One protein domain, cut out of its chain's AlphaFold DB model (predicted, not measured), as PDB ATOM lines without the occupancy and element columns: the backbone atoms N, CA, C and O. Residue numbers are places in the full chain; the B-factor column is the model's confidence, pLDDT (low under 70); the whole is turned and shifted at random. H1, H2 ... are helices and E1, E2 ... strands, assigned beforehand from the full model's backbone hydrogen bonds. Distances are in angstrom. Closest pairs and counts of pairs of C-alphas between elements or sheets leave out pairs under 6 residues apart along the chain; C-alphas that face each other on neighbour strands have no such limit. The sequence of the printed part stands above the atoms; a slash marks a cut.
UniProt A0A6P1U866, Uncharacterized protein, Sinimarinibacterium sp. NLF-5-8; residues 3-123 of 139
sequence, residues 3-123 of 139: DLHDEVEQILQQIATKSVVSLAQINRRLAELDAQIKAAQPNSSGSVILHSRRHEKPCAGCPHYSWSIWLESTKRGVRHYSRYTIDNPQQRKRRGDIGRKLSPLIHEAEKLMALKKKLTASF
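What this domain is: This is residues 3 to 123 of the 139 residues of an uncharacterized protein of Sinimarinibacterium sp. NLF-5-8 (UniProt A0A6P1U866). Two long helices, H1 and H3, lie side by side and run opposite ways, with a small strongly twisted antiparallel sheet, the meander E1-E2-E3, packed on them. Residues 3 to 15 of H1 and the hairpin tip, residues 74 to 79, stick out. The 121 printed residues, with H1, E1, E2, E3, H2 and H3 in order, are mixed and loose: radius of gyration of the C-alphas 18.5 A, spans 71 by 33 by 20 A.

How they stand to each other: H1, residues 3 to 39, touches H3, residues 96 to 123, at a shallow tilt of 23 degrees; the closest C-alphas, Leu 30 and Ala 109, are 6.1 A apart. E1, residues 48 to 53, and E2, residues 64 to 75, form a hairpin, with N 51 and O 66 2.9 A apart. E2 and E3, residues 78 to 85, form another, with N 71 and O 82 2.9 A apart. H2, residues 89 to 92, only grazes the sheet. H3 is over E1 and E2, height 9.6 A. Every O i to N i+4 pair is within hydrogen-bond range in H1, 22 of 24 in H3; H2 is too short.

Where its parts are: H1 begins at C-alpha 3 (13.462, -70.083, 17.048) and spans 54.1 A; H3, 40.9 A, ends at C-alpha 123 (13.412, -45.834, 25.181).

The domain as a whole: The printed part has no cut, no long link and no printed residue under pLDDT 70.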
ATOM      1  N   ASP A   3      13.821 -71.059  18.087       77.38
ATOM      2  CA  ASP A   3      13.462 -70.083  17.048       77.38
ATOM      3  C   ASP A   3      12.684 -68.851  17.531       77.38
ATOM      4  O   ASP A   3      12.913 -67.756  17.031       77.38
ATOM      5  N   LEU A   4      11.784 -68.987  18.511       78.31
ATOM      6  CA  LEU A   4      10.942 -67.858  18.932       78.31
ATOM      7  C   LEU A   4      11.731 -66.803  19.721       78.31
ATOM      8  O   LEU A   4      11.440 -65.613  19.624       78.31
ATOM      9  N   HIS A   5      12.708 -67.231  20.525       80.56
ATOM     10  CA  HIS A   5      13.521 -66.302  21.308       80.56
ATOM     11  C   HIS A   5      14.452 -65.507  20.392       80.56
ATOM     12  O   HIS A   5      14.483 -64.279  20.470       80.56
ATOM     13  N   ASP A   6      15.104 -66.210  19.464       86.06
ATOM     14  CA  ASP A   6      16.005 -65.626  18.472       86.06
ATOM     15  C   ASP A   6      15.252 -64.647  17.543       86.06
ATOM     16  O   ASP A   6      15.739 -63.552  17.250       86.06
ATOM     17  N   GLU A   7      14.021 -64.982  17.135       86.81
ATOM     18  CA  GLU A   7      13.173 -64.105  16.318       86.81
ATOM     19  C   GLU A   7      12.755 -62.829  17.072       86.81
ATOM     20  O   GLU A   7      12.840 -61.719  16.531       86.81
ATOM     21  N   VAL A   8      12.351 -62.951  18.341       87.12
ATOM     22  CA  VAL A   8      11.996 -61.793  19.182       87.12
ATOM     23  C   VAL A   8      13.208 -60.890  19.406       87.12
ATOM     24  O   VAL A   8      13.086 -59.667  19.274       87.12
ATOM     25  N   GLU A   9      14.379 -61.459  19.695       86.06
ATOM     26  CA  GLU A   9      15.618 -60.696  19.851       86.06
ATOM     27  C   GLU A   9      15.964 -59.938  18.563       86.06
ATOM     28  O   GLU A   9      16.235 -58.732  18.597       86.06
ATOM     29  N   GLN A  10      15.850 -60.591  17.405       88.56
ATOM     30  CA  GLN A  10      16.110 -59.961  16.114       88.56
ATOM     31  C   GLN A  10      15.146 -58.797  15.826       88.56
ATOM     32  O   GLN A  10      15.572 -57.742  15.342       88.56
ATOM     33  N   ILE A  11      13.858 -58.940  16.155       86.69
ATOM     34  CA  ILE A  11      12.863 -57.866  16.018       86.69
ATOM     35  C   ILE A  11      13.214 -56.684  16.929       86.69
ATOM     36  O   ILE A  11      13.210 -55.531  16.479       86.69
ATOM     37  N   LEU A  12      13.562 -56.943  18.192       85.38
ATOM     38  CA  LEU A  12      13.950 -55.900  19.144       85.38
ATOM     39  C   LEU A  12      15.211 -55.157  18.684       85.38
ATOM     40  O   LEU A  12      15.231 -53.922  18.694       85.38
ATOM     41  N   GLN A  13      16.216 -55.882  18.185       86.25
ATOM     42  CA  GLN A  13      17.443 -55.321  17.613       86.25
ATOM     43  C   GLN A  13      17.132 -54.390  16.427       86.25
ATOM     44  O   GLN A  13      17.671 -53.279  16.328       86.25
ATOM     45  N   GLN A  14      16.229 -54.803  15.531       87.62
ATOM     46  CA  GLN A  14      15.807 -53.988  14.389       87.62
ATOM     47  C   GLN A  14      15.065 -52.721  14.827       87.62
ATOM     48  O   GLN A  14      15.330 -51.638  14.293       87.62
ATOM     49  N   ILE A  15      14.155 -52.828  15.801       87.06
ATOM     50  CA  ILE A  15      13.419 -51.681  16.351       87.06
ATOM     51  C   ILE A  15      14.389 -50.696  17.007       87.06
ATOM     52  O   ILE A  15      14.316 -49.493  16.730       87.06
ATOM     53  N   ALA A  16      15.322 -51.183  17.829       84.81
ATOM     54  CA  ALA A  16      16.335 -50.359  18.480       84.81
ATOM     55  C   ALA A  16      17.195 -49.619  17.445       84.81
ATOM     56  O   ALA A  16      17.320 -48.393  17.504       84.81
ATOM     57  N   THR A  17      17.693 -50.337  16.436       87.81
ATOM     58  CA  THR A  17      18.523 -49.773  15.361       87.81
ATOM     59  C   THR A  17      17.781 -48.678  14.591       87.81
ATOM     60  O   THR A  17      18.271 -47.551  14.477       87.81
ATOM     61  N   LYS A  18      16.558 -48.961  14.118       89.94
ATOM     62  CA  LYS A  18      15.723 -47.982  13.399       89.94
ATOM     63  C   LYS A  18      15.421 -46.752  14.256       89.94
ATOM     64  O   LYS A  18      15.415 -45.629  13.746       89.94
ATOM     65  N   SER A  19      15.205 -46.946  15.553       88.38
ATOM     66  CA  SER A  19      14.912 -45.861  16.488       88.38
ATOM     67  C   SER A  19      16.132 -44.961  16.721       88.38
ATOM     68  O   SER A  19      15.999 -43.738  16.704       88.38
ATOM     69  N   VAL A  20      17.338 -45.525  16.860       87.81
ATOM     70  CA  VAL A  20      18.584 -44.741  16.987       87.81
ATOM     71  C   VAL A  20      18.859 -43.932  15.717       87.81
ATOM     72  O   VAL A  20      19.137 -42.733  15.801       87.81
ATOM     73  N   VAL A  21      18.711 -44.548  14.539       91.56
ATOM     74  CA  VAL A  21      18.852 -43.857  13.246       91.56
ATOM     75  C   VAL A  21      17.838 -42.716  13.121       91.56
ATOM     76  O   VAL A  21      18.213 -41.595  12.773       91.56
ATOM     77  N   SER A  22      16.575 -42.964  13.474       92.81
ATOM     78  CA  SER A  22      15.524 -41.938  13.437       92.81
ATOM     79  C   SER A  22      15.842 -40.770  14.373       92.81
ATOM     80  O   SER A  22      15.700 -39.608  13.995       92.81
ATOM     81  N   LEU A  23      16.334 -41.048  15.584       92.12
ATOM     82  CA  LEU A  23      16.739 -40.009  16.530       92.12
ATOM     83  C   LEU A  23      17.895 -39.158  15.983       92.12
ATOM     84  O   LEU A  23      17.872 -37.931  16.117       92.12
ATOM     85  N   ALA A  24      18.886 -39.786  15.346       91.88
ATOM     86  CA  ALA A  24      20.002 -39.085  14.716       91.88
ATOM     87  C   ALA A  24      19.527 -38.166  13.577       91.88
ATOM     88  O   ALA A  24      19.944 -37.007  13.507       91.88
ATOM     89  N   GLN A  25      18.603 -38.641  12.738       95.75
ATOM     90  CA  GLN A  25      17.993 -37.847  11.666       95.75
ATOM     91  C   GLN A  25      17.193 -36.658  12.214       95.75
ATOM     92  O   GLN A  25      17.361 -35.536  11.737       95.75
ATOM     93  N   ILE A  26      16.390 -36.868  13.263       96.56
ATOM     94  CA  ILE A  26      15.645 -35.787  13.925       96.56
ATOM     95  C   ILE A  26      16.606 -34.733  14.491       96.56
ATOM     96  O   ILE A  26      16.402 -33.539  14.286       96.56
ATOM     97  N   ASN A  27      17.677 -35.154  15.169       95.12
ATOM     98  CA  ASN A  27      18.679 -34.240  15.724       95.12
ATOM     99  C   ASN A  27      19.375 -33.416  14.639       95.12
ATOM    100  O   ASN A  27      19.550 -32.206  14.798       95.12
ATOM    101  N   ARG A  28      19.746 -34.060  13.527       95.94
ATOM    102  CA  ARG A  28      20.324 -33.375  12.372       95.94
ATOM    103  C   ARG A  28      19.356 -32.326  11.832       95.94
ATOM    104  O   ARG A  28      19.742 -31.169  11.692       95.94
ATOM    105  N   ARG A  29      18.095 -32.696  11.606       97.69
ATOM    106  CA  ARG A  29      17.098 -31.769  11.063       97.69
ATOM    107  C   ARG A  29      16.806 -30.603  12.009       97.69
ATOM    108  O   ARG A  29      16.687 -29.470  11.560       97.69
ATOM    109  N   LEU A  30      16.761 -30.841  13.320       97.62
ATOM    110  CA  LEU A  30      16.613 -29.771  14.313       97.62
ATOM    111  C   LEU A  30      17.811 -28.808  14.324       97.62
ATOM    112  O   LEU A  30      17.620 -27.609  14.510       97.62
ATOM    113  N   ALA A  31      19.034 -29.295  14.093       96.31
ATOM    114  CA  ALA A  31      20.208 -28.431  13.948       96.31
ATOM    115  C   ALA A  31      20.155 -27.590  12.658       96.31
ATOM    116  O   ALA A  31      20.471 -26.402  12.682       96.31
ATOM    117  N   GLU A  32      19.703 -28.178  11.547       97.94
ATOM    118  CA  GLU A  32      19.475 -27.454  10.291       97.94
ATOM    119  C   GLU A  32      18.398 -26.370  10.449       97.94
ATOM    120  O   GLU A  32      18.575 -25.249   9.971       97.94
ATOM    121  N   LEU A  33      17.303 -26.674  11.155       97.94
ATOM    122  CA  LEU A  33      16.237 -25.713  11.446       97.94
ATOM    123  C   LEU A  33      16.722 -24.566  12.337       97.94
ATOM    124  O   LEU A  33      16.380 -23.420  12.060       97.94
ATOM    125  N   ASP A  34      17.550 -24.828  13.354       96.25
ATOM    126  CA  ASP A  34      18.168 -23.764  14.162       96.25
ATOM    127  C   ASP A  34      18.996 -22.804  13.289       96.25
ATOM    128  O   ASP A  34      18.851 -21.583  13.387       96.25
ATOM    129  N   ALA A  35      19.806 -23.341  12.371       96.06
ATOM    130  CA  ALA A  35      20.584 -22.526  11.438       96.06
ATOM    131  C   ALA A  35      19.689 -21.693  10.501       96.06
ATOM    132  O   ALA A  35      19.916 -20.493  10.339       96.06
ATOM    133  N   GLN A  36      18.637 -22.293   9.935       97.62
ATOM    134  CA  GLN A  36      17.687 -21.594   9.059       97.62
ATOM    135  C   GLN A  36      16.910 -20.502   9.802       97.62
ATOM    136  O   GLN A  36      16.743 -19.400   9.283       97.62
ATOM    137  N   ILE A  37      16.477 -20.770  11.037       96.25
ATOM    138  CA  ILE A  37      15.782 -19.802  11.893       96.25
ATOM    139  C   ILE A  37      16.690 -18.609  12.194       96.25
ATOM    140  O   ILE A  37      16.245 -17.464  12.102       96.25
ATOM    141  N   LYS A  38      17.965 -18.848  12.519       94.56
ATOM    142  CA  LYS A  38      18.950 -17.777  12.734       94.56
ATOM    143  C   LYS A  38      19.202 -16.963  11.468       94.56
ATOM    144  O   LYS A  38      19.258 -15.745  11.555       94.56
ATOM    145  N   ALA A  39      19.306 -17.608  10.308       95.50
ATOM    146  CA  ALA A  39      19.525 -16.925   9.032       95.50
ATOM    147  C   ALA A  39      18.305 -16.110   8.561       95.50
ATOM    148  O   ALA A  39      18.456 -15.094   7.886       95.50
ATOM    149  N   ALA A  40      17.089 -16.532   8.917       95.62
ATOM    150  CA  ALA A  40      15.846 -15.887   8.493       95.62
ATOM    151  C   ALA A  40      15.504 -14.597   9.263       95.62
ATOM    152  O   ALA A  40      14.513 -13.939   8.934       95.62
ATOM    153  N   GLN A  41      16.280 -14.231  10.285       94.44
ATOM    154  CA  GLN A  41      16.013 -13.063  11.121       94.44
ATOM    155  C   GLN A  41      17.304 -12.316  11.497       94.44
ATOM    156  O   GLN A  41      18.389 -12.890  11.452       94.44
ATOM    157  N   PRO A  42      17.214 -11.040  11.906       91.62
ATOM    158  CA  PRO A  42      18.369 -10.298  12.397       91.62
ATOM    159  C   PRO A  42      18.959 -10.911  13.672       91.62
ATOM    160  O   PRO A  42      18.224 -11.387  14.534       91.62
ATOM    161  N   ASN A  43      20.276 -10.811  13.849       87.44
ATOM    162  CA  ASN A  43      20.931 -11.134  15.116       87.44
ATOM    163  C   ASN A  43      20.776  -9.963  16.106       87.44
ATOM    164  O   ASN A  43      21.656  -9.115  16.224       87.44
ATOM    165  N   SER A  44      19.612  -9.867  16.753       88.56
ATOM    166  CA  SER A  44      19.313  -8.798  17.716       88.56
ATOM    167  C   SER A  44      18.339  -9.226  18.814       88.56
ATOM    168  O   SER A  44      17.703 -10.282  18.727       88.56
ATOM    169  N   SER A  45      18.199  -8.391  19.850       91.19
ATOM    170  CA  SER A  45      17.244  -8.603  20.945       91.19
ATOM    171  C   SER A  45      15.818  -8.864  20.428       91.19
ATOM    172  O   SER A  45      15.345  -8.218  19.488       91.19
ATOM    173  N   GLY A  46      15.137  -9.839  21.033       91.56
ATOM    174  CA  GLY A  46      13.806 -10.326  20.659       91.56
ATOM    175  C   GLY A  46      13.790 -11.433  19.600       91.56
ATOM    176  O   GLY A  46      12.718 -11.929  19.261       91.56
ATOM    177  N   SER A  47      14.945 -11.837  19.068       94.50
ATOM    178  CA  SER A  47      15.021 -12.892  18.048       94.50
ATOM    179  C   SER A  47      14.803 -14.271  18.662       94.50
ATOM    180  O   SER A  47      15.375 -14.585  19.708       94.50
ATOM    181  N   VAL A  48      13.962 -15.086  18.025       95.81
ATOM    182  CA  VAL A  48      13.599 -16.425  18.510       95.81
ATOM    183  C   VAL A  48      14.656 -17.422  18.063       95.81
ATOM    184  O   VAL A  48      14.967 -17.503  16.883       95.81
ATOM    185  N   ILE A  49      15.180 -18.219  18.984       94.62
ATOM    186  CA  ILE A  49      16.214 -19.217  18.710       94.62
ATOM    187  C   ILE A  49      15.781 -20.599  19.196       94.62
ATOM    188  O   ILE A  49      15.076 -20.730  20.204       94.62
ATOM    189  N   LEU A  50      16.252 -21.630  18.496       96.19
ATOM    190  CA  LEU A  50      16.102 -23.018  18.904       96.19
ATOM    191  C   LEU A  50      17.375 -23.449  19.638       96.19
ATOM    192  O   LEU A  50      18.364 -23.876  19.045       96.19
ATOM    193  N   HIS A  51      17.384 -23.307  20.959       92.38
ATOM    194  CA  HIS A  51      18.573 -23.607  21.739       92.38
ATOM    195  C   HIS A  51      18.743 -25.117  21.935       92.38
ATOM    196  O   HIS A  51      17.839 -25.773  22.447       92.38
ATOM    197  N   SER A  52      19.921 -25.650  21.589       92.81
ATOM    198  CA  SER A  52      20.314 -27.024  21.916       92.81
ATOM    199  C   SER A  52      21.232 -27.070  23.145       92.81
ATOM    200  O   SER A  52      22.267 -26.405  23.199       92.81
ATOM    201  N   ARG A  53      20.860 -27.876  24.143       89.25
ATOM    202  CA  ARG A  53      21.634 -28.140  25.361       89.25
ATOM    203  C   ARG A  53      22.026 -29.609  25.415       89.25
ATOM    204  O   ARG A  53      21.190 -30.497  25.259       89.25
ATOM    205  N   ARG A  54      23.296 -29.882  25.697       86.50
ATOM    206  CA  ARG A  54      23.771 -31.228  26.042       86.50
ATOM    207  C   ARG A  54      23.843 -31.355  27.560       86.50
ATOM    208  O   ARG A  54      24.169 -30.384  28.244       86.50
ATOM    209  N   HIS A  55      23.492 -32.527  28.076       81.50
ATOM    210  CA  HIS A  55      23.802 -32.874  29.457       81.50
ATOM    211  C   HIS A  55      25.276 -33.271  29.559       81.50
ATOM    212  O   HIS A  55      25.838 -33.791  28.596       81.50
ATOM    213  N   GLU A  56      25.883 -33.035  30.722       76.38
ATOM    214  CA  GLU A  56      27.243 -33.506  31.029       76.38
ATOM    215  C   GLU A  56      27.306 -35.036  31.036       76.38
ATOM    216  O   GLU A  56      28.261 -35.626  30.540       76.38
ATOM    217  N   LYS A  57      26.246 -35.685  31.536       80.44
ATOM    218  CA  LYS A  57      26.075 -37.138  31.458       80.44
ATOM    219  C   LYS A  57      25.302 -37.513  30.187       80.44
ATOM    220  O   LYS A  57      24.274 -36.887  29.909       80.44
ATOM    221  N   PRO A  58      25.750 -38.526  29.422       73.12
ATOM    222  CA  PRO A  58      25.063 -38.952  28.212       73.12
ATOM    223  C   PRO A  58      23.654 -39.446  28.541       73.12
ATOM    224  O   PRO A  58      23.424 -40.173  29.504       73.12
ATOM    225  N   CYS A  59      22.700 -39.016  27.725       80.81
ATOM    226  CA  CYS A  59      21.296 -39.342  27.871       80.81
ATOM    227  C   CYS A  59      20.729 -39.780  26.521       80.81
ATOM    228  O   CYS A  59      21.094 -39.217  25.488       80.81
ATOM    229  N   ALA A  60      19.788 -40.728  26.521       74.75
ATOM    230  CA  ALA A  60      19.194 -41.256  25.290       74.75
ATOM    231  C   ALA A  60      18.488 -40.184  24.435       74.75
ATOM    232  O   ALA A  60      18.257 -40.394  23.254       74.75
ATOM    233  N   GLY A  61      18.143 -39.026  25.011       78.38
ATOM    234  CA  GLY A  61      17.484 -37.916  24.316       78.38
ATOM    235  C   GLY A  61      18.374 -36.733  23.956       78.38
ATOM    236  O   GLY A  61      17.867 -35.707  23.502       78.38
ATOM    237  N   CYS A  62      19.683 -36.829  24.144       85.75
ATOM    238  CA  CYS A  62      20.592 -35.713  23.917       85.75
ATOM    239  C   CYS A  62      20.761 -35.440  22.394       85.75
ATOM    240  O   CYS A  62      20.733 -36.383  21.601       85.75
ATOM    241  N   PRO A  63      20.890 -34.174  21.934       91.00
ATOM    242  CA  PRO A  63      20.795 -32.911  22.683       91.00
ATOM    243  C   PRO A  63      19.343 -32.467  22.947       91.00
ATOM    244  O   PRO A  63      18.464 -32.669  22.121       91.00
ATOM    245  N   HIS A  64      19.066 -31.807  24.064       90.62
ATOM    246  CA  HIS A  64      17.736 -31.268  24.362       90.62
ATOM    247  C   HIS A  64      17.522 -29.932  23.669       90.62
ATOM    248  O   HIS A  64      18.416 -29.093  23.673       90.62
ATOM    249  N   TYR A  65      16.333 -29.726  23.113       93.94
ATOM    250  CA  TYR A  65      15.979 -28.485  22.438       93.94
ATOM    251  C   TYR A  65      14.952 -27.709  23.256       93.94
ATOM    252  O   TYR A  65      14.039 -28.298  23.836       93.94
ATOM    253  N   SER A  66      15.101 -26.392  23.290       95.06
ATOM    254  CA  SER A  66      14.159 -25.475  23.925       95.06
ATOM    255  C   SER A  66      14.084 -24.179  23.136       95.06
ATOM    256  O   SER A  66      15.104 -23.693  22.640       95.06
ATOM    257  N   TRP A  67      12.903 -23.581  23.078       97.38
ATOM    258  CA  TRP A  67      12.744 -22.260  22.492       97.38
ATOM    259  C   TRP A  67      13.257 -21.183  23.440       97.38
ATOM    260  O   TRP A  67      13.091 -21.259  24.658       97.38
ATOM    261  N   SER A  68      13.916 -20.170  22.896       95.94
ATOM    262  CA  SER A  68      14.342 -19.003  23.665       95.94
ATOM    263  C   SER A  68      14.268 -17.743  22.818       95.94
ATOM    264  O   SER A  68      14.234 -17.813  21.592       95.94
ATOM    265  N   ILE A  69      14.274 -16.587  23.468       94.62
ATOM    266  CA  ILE A  69      14.551 -15.302  22.828       94.62
ATOM    267  C   ILE A  69      15.934 -14.815  23.231       94.62
ATOM    268  O   ILE A  69      16.345 -14.990  24.383       94.62
ATOM    269  N   TRP A  70      16.641 -14.190  22.295       91.94
ATOM    270  CA  TRP A  70      17.824 -13.411  22.627       91.94
ATOM    271  C   TRP A  70      17.433 -12.102  23.286       91.94
ATOM    272  O   TRP A  70      16.524 -11.413  22.832       91.94
ATOM    273  N   LEU A  71      18.148 -11.760  24.346       89.75
ATOM    274  CA  LEU A  71      18.032 -10.492  25.036       89.75
ATOM    275  C   LEU A  71      19.404  -9.835  25.026       89.75
ATOM    276  O   LEU A  71      20.399 -10.437  25.423       89.75
ATOM    277  N   GLU A  72      19.443  -8.597  24.561       87.75
ATOM    278  CA  GLU A  72      20.614  -7.741  24.686       87.75
ATOM    279  C   GLU A  72      20.376  -6.776  25.843       87.75
ATOM    280  O   GLU A  72      19.332  -6.126  25.918       87.75
ATOM    281  N   SER A  73      21.335  -6.692  26.756       85.25
ATOM    282  CA  SER A  73      21.364  -5.681  27.806       85.25
ATOM    283  C   SER A  73      22.713  -4.976  27.800       85.25
ATOM    284  O   SER A  73      23.724  -5.547  27.404       85.25
ATOM    285  N   THR A  74      22.744  -3.712  28.215       85.88
ATOM    286  CA  THR A  74      24.001  -2.974  28.387       85.88
ATOM    287  C   THR A  74      24.186  -2.685  29.867       85.88
ATOM    288  O   THR A  74      23.324  -2.065  30.487       85.88
ATOM    289  N   LYS A  75      25.298  -3.136  30.451       84.06
ATOM    290  CA  LYS A  75      25.638  -2.890  31.858       84.06
ATOM    291  C   LYS A  75      27.032  -2.280  31.919       84.06
ATOM    292  O   LYS A  75      27.979  -2.866  31.411       84.06
ATOM    293  N   ARG A  76      27.159  -1.092  32.525       87.00
ATOM    294  CA  ARG A  76      28.433  -0.343  32.621       87.00
ATOM    295  C   ARG A  76      29.133  -0.153  31.258       87.00
ATOM    296  O   ARG A  76      30.341  -0.312  31.155       87.00
ATOM    297  N   GLY A  77      28.365   0.127  30.203       88.06
ATOM    298  CA  GLY A  77      28.891   0.303  28.840       88.06
ATOM    299  C   GLY A  77      29.238  -0.993  28.094       88.06
ATOM    300  O   GLY A  77      29.569  -0.933  26.915       88.06
ATOM    301  N   VAL A  78      29.117  -2.165  28.730       84.69
ATOM    302  CA  VAL A  78      29.384  -3.469  28.105       84.69
ATOM    303  C   VAL A  78      28.075  -4.115  27.657       84.69
ATOM    304  O   VAL A  78      27.109  -4.174  28.424       84.69
ATOM    305  N   ARG A  79      28.041  -4.614  26.415       83.31
ATOM    306  CA  ARG A  79      26.916  -5.396  25.882       83.31
ATOM    307  C   ARG A  79      26.963  -6.819  26.425       83.31
ATOM    308  O   ARG A  79      27.963  -7.519  26.288       83.31
ATOM    309  N   HIS A  80      25.858  -7.248  27.007       84.75
ATOM    310  CA  HIS A  80      25.632  -8.598  27.487       84.75
ATOM    311  C   HIS A  80      24.504  -9.233  26.684       84.75
ATOM    312  O   HIS A  80      23.429  -8.654  26.530       84.75
ATOM    313  N   TYR A  81      24.743 -10.454  26.218       82.81
ATOM    314  CA  TYR A  81      23.732 -11.265  25.559       82.81
ATOM    315  C   TYR A  81      23.271 -12.351  26.520       82.81
ATOM    316  O   TYR A  81      24.069 -13.157  27.001       82.81
ATOM    317  N   SER A  82      21.978 -12.369  26.809       88.56
ATOM    318  CA  SER A  82      21.335 -13.435  27.563       88.56
ATOM    319  C   SER A  82      20.252 -14.094  26.718       88.56
ATOM    320  O   SER A  82      19.898 -13.650  25.623       88.56
ATOM    321  N   ARG A  83      19.757 -15.227  27.208       90.44
ATOM    322  CA  ARG A  83      18.650 -15.951  26.595       90.44
ATOM    323  C   ARG A  83      17.562 -16.152  27.629       90.44
ATOM    324  O   ARG A  83      17.861 -16.453  28.784       90.44
ATOM    325  N   TYR A  84      16.320 -16.032  27.195       91.81
ATOM    326  CA  TYR A  84      15.159 -16.308  28.025       91.81
ATOM    327  C   TYR A  84      14.322 -17.399  27.369       91.81
ATOM    328  O   TYR A  84      13.934 -17.256  26.209       91.81
ATOM    329  N   THR A  85      14.091 -18.498  28.087       95.06
ATOM    330  CA  THR A  85      13.284 -19.622  27.600       95.06
ATOM    331  C   THR A  85      11.842 -19.179  27.398       95.06
ATOM    332  O   THR A  85      11.290 -18.452  28.219       95.06
ATOM    333  N   ILE A  86      11.233 -19.620  26.303       95.75
ATOM    334  CA  ILE A  86       9.834 -19.339  25.986       95.75
ATOM    335  C   ILE A  86       9.112 -20.639  25.643       95.75
ATOM    336  O   ILE A  86       9.724 -21.558  25.103       95.75
ATOM    337  N   ASP A  87       7.806 -20.686  25.892       93.31
ATOM    338  CA  ASP A  87       6.997 -21.869  25.571       93.31
ATOM    339  C   ASP A  87       6.356 -21.783  24.182       93.31
ATOM    340  O   ASP A  87       6.197 -22.796  23.507       93.31
ATOM    341  N   ASN A  88       6.010 -20.569  23.733       94.44
ATOM    342  CA  ASN A  88       5.300 -20.343  22.474       94.44
ATOM    343  C   ASN A  88       6.116 -19.459  21.502       94.44
ATOM    344  O   ASN A  88       5.937 -18.234  21.466       94.44
ATOM    345  N   PRO A  89       7.018 -20.048  20.697       95.75
ATOM    346  CA  PRO A  89       7.816 -19.316  19.705       95.75
ATOM    347  C   PRO A  89       6.960 -18.653  18.620       95.75
ATOM    348  O   PRO A  89       7.320 -17.587  18.116       95.75
ATOM    349  N   GLN A  90       5.791 -19.217  18.295       95.31
ATOM    350  CA  GLN A  90       4.892 -18.672  17.276       95.31
ATOM    351  C   GLN A  90       4.296 -17.317  17.675       95.31
ATOM    352  O   GLN A  90       4.051 -16.493  16.793       95.31
ATOM    353  N   GLN A  91       4.081 -17.076  18.969       94.00
ATOM    354  CA  GLN A  91       3.617 -15.784  19.487       94.00
ATOM    355  C   GLN A  91       4.756 -14.773  19.669       94.00
ATOM    356  O   GLN A  91       4.519 -13.567  19.652       94.00
ATOM    357  N   ARG A  92       5.991 -15.257  19.855       93.38
ATOM    358  CA  ARG A  92       7.171 -14.425  20.142       93.38
ATOM    359  C   ARG A  92       7.968 -14.024  18.902       93.38
ATOM    360  O   ARG A  92       8.749 -13.081  18.982       93.38
ATOM    361  N   LYS A  93       7.786 -14.708  17.769       92.62
ATOM    362  CA  LYS A  93       8.441 -14.342  16.507       92.62
ATOM    363  C   LYS A  93       8.070 -12.920  16.073       92.62
ATOM    364  O   LYS A  93       6.985 -12.415  16.364       92.62
ATOM    365  N   ARG A  94       8.963 -12.293  15.307       91.50
ATOM    366  CA  ARG A  94       8.707 -10.982  14.689       91.50
ATOM    367  C   ARG A  94       7.489 -11.050  13.763       91.50
ATOM    368  O   ARG A  94       7.177 -12.102  13.214       91.50
ATOM    369  N   ARG A  95       6.802  -9.922  13.574       92.50
ATOM    370  CA  ARG A  95       5.690  -9.793  12.614       92.50
ATOM    371  C   ARG A  95       6.214  -9.528  11.194       92.50
ATOM    372  O   ARG A  95       7.417  -9.385  10.987       92.50
ATOM    373  N   GLY A  96       5.305  -9.471  10.221       94.06
ATOM    374  CA  GLY A  96       5.637  -9.190   8.821       94.06
ATOM    375  C   GLY A  96       6.350 -10.354   8.131       94.06
ATOM    376  O   GLY A  96       6.122 -11.518   8.465       94.06
ATOM    377  N   ASP A  97       7.216 -10.042   7.168       95.06
ATOM    378  CA  ASP A  97       7.882 -11.046   6.329       95.06
ATOM    379  C   ASP A  97       8.770 -12.008   7.106       95.06
ATOM    380  O   ASP A  97       8.753 -13.208   6.839       95.06
ATOM    381  N   ILE A  98       9.499 -11.510   8.107       94.06
ATOM    382  CA  ILE A  98      10.326 -12.359   8.974       94.06
ATOM    383  C   ILE A  98       9.432 -13.375   9.691       94.06
ATOM    384  O   ILE A  98       9.715 -14.568   9.682       94.06
ATOM    385  N   GLY A  99       8.308 -12.922  10.249       94.94
ATOM    386  CA  GLY A  99       7.335 -13.803  10.893       94.94
ATOM    387  C   GLY A  99       6.782 -14.870   9.960       94.94
ATOM    388  O   GLY A  99       6.697 -16.035  10.348       94.94
ATOM    389  N   ARG A 100       6.444 -14.487   8.723       96.38
ATOM    390  CA  ARG A 100       5.968 -15.415   7.686       96.38
ATOM    391  C   ARG A 100       7.020 -16.468   7.332       96.38
ATOM    392  O   ARG A 100       6.669 -17.639   7.241       96.38
ATOM    393  N   LYS A 101       8.291 -16.074   7.199       96.19
ATOM    394  CA  LYS A 101       9.420 -16.987   6.932       96.19
ATOM    395  C   LYS A 101       9.705 -17.927   8.106       96.19
ATOM    396  O   LYS A 101      10.008 -19.095   7.893       96.19
ATOM    397  N   LEU A 102       9.582 -17.437   9.340       97.12
ATOM    398  CA  LEU A 102       9.853 -18.222  10.547       97.12
ATOM    399  C   LEU A 102       8.740 -19.221  10.888       97.12
ATOM    400  O   LEU A 102       9.045 -20.313  11.356       97.12
ATOM    401  N   SER A 103       7.467 -18.877  10.656       97.50
ATOM    402  CA  SER A 103       6.311 -19.737  10.972       97.50
ATOM    403  C   SER A 103       6.474 -21.212  10.569       97.50
ATOM    404  O   SER A 103       6.305 -22.062  11.449       97.50
ATOM    405  N   PRO A 104       6.788 -21.550   9.298       98.06
ATOM    406  CA  PRO A 104       6.917 -22.946   8.879       98.06
ATOM    407  C   PRO A 104       8.102 -23.653   9.548       98.06
ATOM    408  O   PRO A 104       7.955 -24.797   9.971       98.06
ATOM    409  N   LEU A 105       9.235 -22.964   9.723       98.19
ATOM    410  CA  LEU A 105      10.430 -23.523  10.367       98.19
ATOM    411  C   LEU A 105      10.170 -23.856  11.839       98.19
ATOM    412  O   LEU A 105      10.529 -24.931  12.317       98.19
ATOM    413  N   ILE A 106       9.507 -22.940  12.552       97.75
ATOM    414  CA  ILE A 106       9.115 -23.137  13.949       97.75
ATOM    415  C   ILE A 106       8.154 -24.324  14.060       97.75
ATOM    416  O   ILE A 106       8.344 -25.187  14.911       97.75
ATOM    417  N   HIS A 107       7.158 -24.401  13.176       98.19
ATOM    418  CA  HIS A 107       6.168 -25.475  13.199       98.19
ATOM    419  C   HIS A 107       6.789 -26.856  12.931       98.19
ATOM    420  O   HIS A 107       6.442 -27.843  13.582       98.19
ATOM    421  N   GLU A 108       7.728 -26.935  11.988       98.25
ATOM    422  CA  GLU A 108       8.475 -28.164  11.721       98.25
ATOM    423  C   GLU A 108       9.323 -28.573  12.933       98.25
ATOM    424  O   GLU A 108       9.284 -29.730  13.360       98.25
ATOM    425  N   ALA A 109      10.032 -27.619  13.543       98.06
ATOM    426  CA  ALA A 109      10.830 -27.874  14.735       98.06
ATOM    427  C   ALA A 109       9.966 -28.362  15.911       98.06
ATOM    428  O   ALA A 109      10.333 -29.335  16.565       98.06
ATOM    429  N   GLU A 110       8.794 -27.764  16.148       97.75
ATOM    430  CA  GLU A 110       7.850 -28.207  17.186       97.75
ATOM    431  C   GLU A 110       7.395 -29.660  16.965       97.75
ATOM    432  O   GLU A 110       7.411 -30.466  17.902       97.75
ATOM    433  N   LYS A 111       7.065 -30.028  15.720       97.88
ATOM    434  CA  LYS A 111       6.706 -31.408  15.351       97.88
ATOM    435  C   LYS A 111       7.845 -32.388  15.630       97.88
ATOM    436  O   LYS A 111       7.623 -33.434  16.242       97.88
ATOM    437  N   LEU A 112       9.065 -32.046  15.222       97.69
ATOM    438  CA  LEU A 112      10.246 -32.887  15.420       97.69
ATOM    439  C   LEU A 112      10.637 -33.009  16.896       97.69
ATOM    440  O   LEU A 112      10.971 -34.101  17.351       97.69
ATOM    441  N   MET A 113      10.540 -31.927  17.670       96.00
ATOM    442  CA  MET A 113      10.750 -31.954  19.120       96.00
ATOM    443  C   MET A 113       9.731 -32.860  19.818       96.00
ATOM    444  O   MET A 113      10.105 -33.641  20.696       96.00
ATOM    445  N   ALA A 114       8.459 -32.803  19.415       95.19
ATOM    446  CA  ALA A 114       7.420 -33.679  19.948       95.19
ATOM    447  C   ALA A 114       7.679 -35.151  19.593       95.19
ATOM    448  O   ALA A 114       7.601 -36.015  20.471       95.19
ATOM    449  N   LEU A 115       8.038 -35.441  18.338       94.69
ATOM    450  CA  LEU A 115       8.386 -36.792  17.890       94.69
ATOM    451  C   LEU A 115       9.593 -37.338  18.656       94.69
ATOM    452  O   LEU A 115       9.543 -38.446  19.190       94.69
ATOM    453  N   LYS A 116      10.644 -36.527  18.787       93.81
ATOM    454  CA  LYS A 116      11.822 -36.853  19.582       93.81
ATOM    455  C   LYS A 116      11.452 -37.187  21.023       93.81
ATOM    456  O   LYS A 116      11.886 -38.214  21.534       93.81
ATOM    457  N   LYS A 117      10.637 -36.349  21.674       91.62
ATOM    458  CA  LYS A 117      10.196 -36.574  23.056       91.62
ATOM    459  C   LYS A 117       9.488 -37.923  23.195       91.62
ATOM    460  O   LYS A 117       9.829 -38.677  24.104       91.62
ATOM    461  N   LYS A 118       8.576 -38.256  22.273       91.19
ATOM    462  CA  LYS A 118       7.895 -39.562  22.242       91.19
ATOM    463  C   LYS A 118       8.892 -40.715  22.113       91.19
ATOM    464  O   LYS A 118       8.877 -41.607  22.951       91.19
ATOM    465  N   LEU A 119       9.809 -40.643  21.148       90.25
ATOM    466  CA  LEU A 119      10.818 -41.680  20.914       90.25
ATOM    467  C   LEU A 119      11.717 -41.902  22.143       90.25
ATOM    468  O   LEU A 119      11.961 -43.031  22.560       90.25
ATOM    469  N   THR A 120      12.153 -40.817  22.785       88.38
ATOM    470  CA  THR A 120      12.971 -40.895  24.004       88.38
ATOM    471  C   THR A 120      12.207 -41.438  25.209       88.38
ATOM    472  O   THR A 120      12.795 -42.134  26.034       88.38
ATOM    473  N   ALA A 121      10.903 -41.163  25.306       86.00
ATOM    474  CA  ALA A 121      10.050 -41.733  26.341       86.00
ATOM    475  C   ALA A 121       9.863 -43.244  26.136       86.00
ATOM    476  O   ALA A 121       9.933 -43.987  27.111       86.00
ATOM    477  N   SER A 122       9.716 -43.703  24.889       84.50
ATOM    478  CA  SER A 122       9.675 -45.133  24.557       84.50
ATOM    479  C   SER A 122      10.964 -45.848  24.973       84.50
ATOM    480  O   SER A 122      10.893 -46.880  25.630       84.50
ATOM    481  N   PHE A 123      12.142 -45.271  24.701       80.62
ATOM    482  CA  PHE A 123      13.412 -45.834  25.181       80.62
ATOM    483  C   PHE A 123      13.509 -45.876  26.709       80.62
ATOM    484  O   PHE A 123      13.943 -46.874  27.279       80.62
TER     485      PHE A 123